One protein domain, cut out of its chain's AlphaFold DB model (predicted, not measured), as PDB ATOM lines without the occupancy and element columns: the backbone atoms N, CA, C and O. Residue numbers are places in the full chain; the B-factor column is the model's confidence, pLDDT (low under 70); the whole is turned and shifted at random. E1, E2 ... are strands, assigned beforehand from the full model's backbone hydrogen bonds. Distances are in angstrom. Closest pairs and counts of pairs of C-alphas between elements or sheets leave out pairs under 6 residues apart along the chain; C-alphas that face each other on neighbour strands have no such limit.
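AT A GLANCE: This is residues 284 to 323 of the 422 residues of an uncharacterized protein of Vitis vinifera (UniProt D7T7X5). What shape do these coordinates draw? Two slender two-stranded hairpins, E1 with E2 and then E3 with E4, form the arms of an open V, joined by the bare stretch of residues 303 to 308. Residues 290 to 295 and 313 to 318, at the turns of the hairpins, stick out at the two tips. What is it built of? The printed part has 40 residues with four named strands, E1, E2, E3 and E4 along the chain, and no named helix; the class is all strand, in two antiparallel sheets of order E1 - E2 and E3 - E4. How is it spread? It is extended, with a radius of gyration of the C-alphas of 15.7 A, and flat, spanning 47 by 25 by 13 A.

HOW THE PARTS SIT: How do the first two strands stand? E1, residues 284 to 291, and E2, residues 294 to 302, are a hairpin of antiparallel neighbours, with 152 degrees between their directions. The C-alphas of Val 284 and Ser 301 face each other at 4.5 A. N 285 and O 300 are within hydrogen-bond range at 2.8 A, as are N 291 and O 294 at 3.0 A. And the last two? E3, residues 309 to 314, and E4, residues 317 to 322, are a hairpin of antiparallel neighbours at 155 degrees. The C-alphas of Arg 313 and Leu 318 face each other at 4.6 A. N 310 and O 321 are within hydrogen-bond range at 2.8 A, as are N 314 and O 317 at 3.1 A. Do the hairpins meet? E1 and E2 are each apart from E3 and from E4, with no C-alpha of the one within 8 A of the other.

IN THESE COORDINATES: Where does the printed part begin? E1 starts at C-alpha 284, at (118.491, 91.419, 76.535), and measures 20.9 A from first to last C-alpha. Where does the longest strand run? E2, with 9 residues, measures 24.3 A and ends at C-alpha 302, at (114.902, 87.021, 78.768). Where are the shorter strands? E3 measures 15.8 A, and E4 measures 16.5 A, ending at C-alpha 322, at (106.844, 104.689, 85.010).

THE WHOLE: How far does it reach? The two C-alphas farthest apart are those of Gly 292 and Asp 315, at 47.8 A. How are the strands linked? The links E1 to E2 and E3 to E4 are tight, the link E2 to E3 is short with 6 residues, and the printed part has no cut. Where is the model's confidence low? Residues 303 to 307 have a pLDDT under 70, while the mean of the printed part is 84.9.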
ATOM      1  N   VAL A 284     117.174  91.941  76.229       78.25
ATOM      2  CA  VAL A 284     118.491  91.419  76.535       78.25
ATOM      3  C   VAL A 284     118.876  91.931  77.916       78.25
ATOM      4  O   VAL A 284     119.124  93.122  78.106       78.25
ATOM      5  N   GLN A 285     118.942  91.029  78.890       83.25
ATOM      6  CA  GLN A 285     119.550  91.308  80.180       83.25
ATOM      7  C   GLN A 285     121.066  91.166  80.060       83.25
ATOM      8  O   GLN A 285     121.592  90.180  79.544       83.25
ATOM      9  N   VAL A 286     121.789  92.147  80.583       89.19
ATOM     10  CA  VAL A 286     123.245  92.105  80.641       89.19
ATOM     11  C   VAL A 286     123.672  91.591  82.015       89.19
ATOM     12  O   VAL A 286     123.437  92.249  83.025       89.19
ATOM     13  N   ARG A 287     124.299  90.411  82.061       90.75
ATOM     14  CA  ARG A 287     124.806  89.789  83.292       90.75
ATOM     15  C   ARG A 287     126.329  89.941  83.392       90.75
ATOM     16  O   ARG A 287     127.052  89.359  82.575       90.75
ATOM     17  N   PRO A 288     126.844  90.703  84.373       93.62
ATOM     18  CA  PRO A 288     128.272  90.759  84.645       93.62
ATOM     19  C   PRO A 288     128.716  89.533  85.456       93.62
ATOM     20  O   PRO A 288     128.101  89.193  86.463       93.62
ATOM     21  N   HIS A 289     129.819  88.895  85.067       95.00
ATOM     22  CA  HIS A 289     130.465  87.854  85.872       95.00
ATOM     23  C   HIS A 289     131.991  87.887  85.710       95.00
ATOM     24  O   HIS A 289     132.517  88.475  84.766       95.00
ATOM     25  N   ARG A 290     132.738  87.290  86.646       95.12
ATOM     26  CA  ARG A 290     134.208  87.232  86.581       95.12
ATOM     27  C   ARG A 290     134.692  85.824  86.270       95.12
ATOM     28  O   ARG A 290     134.279  84.876  86.924       95.12
ATOM     29  N   VAL A 291     135.603  85.704  85.307       96.31
ATOM     30  CA  VAL A 291     136.255  84.437  84.940       96.31
ATOM     31  C   VAL A 291     137.746  84.684  84.779       96.31
ATOM     32  O   VAL A 291     138.151  85.583  84.043       96.31
ATOM     33  N   GLY A 292     138.577  83.924  85.498       92.12
ATOM     34  CA  GLY A 292     140.039  84.006  85.374       92.12
ATOM     35  C   GLY A 292     140.616  85.410  85.616       92.12
ATOM     36  O   GLY A 292     141.543  85.822  84.926       92.12
ATOM     37  N   GLY A 293     140.027  86.182  86.537       95.38
ATOM     38  CA  GLY A 293     140.443  87.560  86.835       95.38
ATOM     39  C   GLY A 293     139.968  88.621  85.831       95.38
ATOM     40  O   GLY A 293     140.275  89.798  86.012       95.38
ATOM     41  N   ARG A 294     139.195  88.248  84.805       93.12
ATOM     42  CA  ARG A 294     138.613  89.174  83.821       93.12
ATOM     43  C   ARG A 294     137.122  89.370  84.082       93.12
ATOM     44  O   ARG A 294     136.434  88.428  84.469       93.12
ATOM     45  N   LEU A 295     136.631  90.590  83.873       95.44
ATOM     46  CA  LEU A 295     135.199  90.886  83.869       95.44
ATOM     47  C   LEU A 295     134.625  90.518  82.499       95.44
ATOM     48  O   LEU A 295     135.115  90.991  81.476       95.44
ATOM     49  N   VAL A 296     133.593  89.687  82.499       96.12
ATOM     50  CA  VAL A 296     132.836  89.273  81.323       96.12
ATOM     51  C   VAL A 296     131.430  89.849  81.447       96.12
ATOM     52  O   VAL A 296     130.802  89.764  82.501       96.12
ATOM     53  N   ILE A 297     130.953  90.458  80.368       95.62
ATOM     54  CA  ILE A 297     129.619  91.045  80.269       95.62
ATOM     55  C   ILE A 297     128.839  90.181  79.278       95.62
ATOM     56  O   ILE A 297     129.116  90.222  78.080       95.62
ATOM     57  N   LYS A 298     127.915  89.353  79.773       93.31
ATOM     58  CA  LYS A 298     127.134  88.425  78.948       93.31
ATOM     59  C   LYS A 298     125.756  89.013  78.659       93.31
ATOM     60  O   LYS A 298     125.029  89.355  79.583       93.31
ATOM     61  N   ALA A 299     125.392  89.093  77.386       91.12
ATOM     62  CA  ALA A 299     124.025  89.353  76.956       91.12
ATOM     63  C   ALA A 299     123.212  88.052  77.040       91.12
ATOM     64  O   ALA A 299     123.625  87.030  76.490       91.12
ATOM     65  N   VAL A 300     122.085  88.074  77.746       87.44
ATOM     66  CA  VAL A 300     121.162  86.944  77.901       87.44
ATOM     67  C   VAL A 300     119.777  87.420  77.486       87.44
ATOM     68  O   VAL A 300     119.304  88.430  77.999       87.44
ATOM     69  N   SER A 301     119.145  86.727  76.542       83.25
ATOM     70  CA  SER A 301     117.748  86.992  76.189       83.25
ATOM     71  C   SER A 301     116.847  86.522  77.332       83.25
ATOM     72  O   SER A 301     117.065  85.437  77.872       83.25
ATOM     73  N   VAL A 302     115.889  87.353  77.736       78.12
ATOM     74  CA  VAL A 302     114.902  87.021  78.768       78.12
ATOM     75  C   VAL A 302     113.520  87.097  78.129       78.12
ATOM     76  O   VAL A 302     113.195  88.090  77.482       78.12
ATOM     77  N   GLY A 303     112.720  86.040  78.306       62.81
ATOM     78  CA  GLY A 303     111.431  85.858  77.626       62.81
ATOM     79  C   GLY A 303     110.342  86.867  78.005       62.81
ATOM     80  O   GLY A 303     109.319  86.933  77.338       62.81
ATOM     81  N   THR A 304     110.553  87.682  79.042       61.81
ATOM     82  CA  THR A 304     109.614  88.733  79.450       61.81
ATOM     83  C   THR A 304     110.367  89.969  79.937       61.81
ATOM     84  O   THR A 304     110.799  90.043  81.096       61.81
ATOM     85  N   CYS A 305     110.512  90.979  79.076       59.38
ATOM     86  CA  CYS A 305     110.914  92.298  79.549       59.38
ATOM     87  C   CYS A 305     109.745  92.990  80.221       59.38
ATOM     88  O   CYS A 305     108.851  93.501  79.554       59.38
ATOM     89  N   HIS A 306     109.807  93.118  81.537       64.69
ATOM     90  CA  HIS A 306     108.972  94.091  82.218       64.69
ATOM     91  C   HIS A 306     109.570  95.469  81.923       64.69
ATOM     92  O   HIS A 306     110.580  95.875  82.504       64.69
ATOM     93  N   THR A 307     109.019  96.167  80.929       67.25
ATOM     94  CA  THR A 307     109.385  97.556  80.662       67.25
ATOM     95  C   THR A 307     108.807  98.409  81.790       67.25
ATOM     96  O   THR A 307     107.630  98.736  81.824       67.25
ATOM     97  N   TYR A 308     109.638  98.757  82.773       75.81
ATOM     98  CA  TYR A 308     109.215  99.634  83.875       75.81
ATOM     99  C   TYR A 308     109.029 101.083  83.424       75.81
ATOM    100  O   TYR A 308     108.321 101.849  84.073       75.81
ATOM    101  N   PHE A 309     109.676 101.457  82.319       83.12
ATOM    102  CA  PHE A 309     109.678 102.810  81.796       83.12
ATOM    103  C   PHE A 309     109.164 102.845  80.364       83.12
ATOM    104  O   PHE A 309     109.678 102.157  79.485       83.12
ATOM    105  N   HIS A 310     108.204 103.727  80.127       82.25
ATOM    106  CA  HIS A 310     107.838 104.191  78.806       82.25
ATOM    107  C   HIS A 310     108.685 105.418  78.452       82.25
ATOM    108  O   HIS A 310     108.704 106.403  79.194       82.25
ATOM    109  N   ALA A 311     109.394 105.356  77.329       86.19
ATOM    110  CA  ALA A 311     110.264 106.425  76.857       86.19
ATOM    111  C   ALA A 311     109.628 107.164  75.674       86.19
ATOM    112  O   ALA A 311     109.264 106.550  74.676       86.19
ATOM    113  N   GLU A 312     109.557 108.490  75.758       85.94
ATOM    114  CA  GLU A 312     108.974 109.359  74.736       85.94
ATOM    115  C   GLU A 312     109.925 110.523  74.430       85.94
ATOM    116  O   GLU A 312     110.483 111.138  75.341       85.94
ATOM    117  N   ARG A 313     110.128 110.849  73.150       85.00
ATOM    118  CA  ARG A 313     110.887 112.042  72.739       85.00
ATOM    119  C   ARG A 313     109.930 113.109  72.218       85.00
ATOM    120  O   ARG A 313     109.218 112.867  71.252       85.00
ATOM    121  N   GLY A 314     109.989 114.298  72.807       84.56
ATOM    122  CA  GLY A 314     109.219 115.479  72.411       84.56
ATOM    123  C   GLY A 314     109.937 116.752  72.859       84.56
ATOM    124  O   GLY A 314     110.709 116.715  73.815       84.56
ATOM    125  N   ASP A 315     109.762 117.861  72.138       81.75
ATOM    126  CA  ASP A 315     110.320 119.184  72.489       81.75
ATOM    127  C   ASP A 315     111.846 119.223  72.714       81.75
ATOM    128  O   ASP A 315     112.369 119.981  73.532       81.75
ATOM    129  N   GLY A 316     112.587 118.366  72.001       86.06
ATOM    130  CA  GLY A 316     114.039 118.234  72.165       86.06
ATOM    131  C   GLY A 316     114.466 117.575  73.483       86.06
ATOM    132  O   GLY A 316     115.640 117.637  73.846       86.06
ATOM    133  N   ARG A 317     113.537 116.939  74.206       85.31
ATOM    134  CA  ARG A 317     113.764 116.272  75.494       85.31
ATOM    135  C   ARG A 317     113.326 114.806  75.430       85.31
ATOM    136  O   ARG A 317     112.488 114.420  74.618       85.31
ATOM    137  N   LEU A 318     113.930 113.977  76.281       89.38
ATOM    138  CA  LEU A 318     113.504 112.599  76.525       89.38
ATOM    139  C   LEU A 318     112.693 112.576  77.823       89.38
ATOM    140  O   LEU A 318     113.193 113.000  78.864       89.38
ATOM    141  N   ARG A 319     111.456 112.095  77.754       89.75
ATOM    142  CA  ARG A 319     110.557 111.903  78.893       89.75
ATOM    143  C   ARG A 319     110.487 110.408  79.193       89.75
ATOM    144  O   ARG A 319     110.203 109.617  78.299       89.75
ATOM    145  N   LEU A 320     110.753 110.029  80.440       90.00
ATOM    146  CA  LEU A 320     110.592 108.661  80.934       90.00
ATOM    147  C   LEU A 320     109.400 108.636  81.894       90.00
ATOM    148  O   LEU A 320     109.337 109.452  82.812       90.00
ATOM    149  N   ARG A 321     108.450 107.728  81.674       85.81
ATOM    150  CA  ARG A 321     107.253 107.540  82.505       85.81
ATOM    151  C   ARG A 321     107.269 106.142  83.102       85.81
ATOM    152  O   ARG A 321     107.505 105.189  82.370       85.81
ATOM    153  N   PHE A 322     107.012 106.007  84.399       85.50
ATOM    154  CA  PHE A 322     106.844 104.689  85.010       85.50
ATOM    155  C   PHE A 322     105.544 104.038  84.528       85.50
ATOM    156  O   PHE A 322     104.482 104.660  84.575       85.50
ATOM    157  N   LEU A 323     105.622 102.784  84.092       80.50
ATOM    158  CA  LEU A 323     104.461 101.966  83.754       80.50
ATOM    159  C   LEU A 323     103.923 101.329  85.042       80.50
ATOM    160  O   LEU A 323     104.565 100.477  85.660       80.50
TER     161      LEU A 323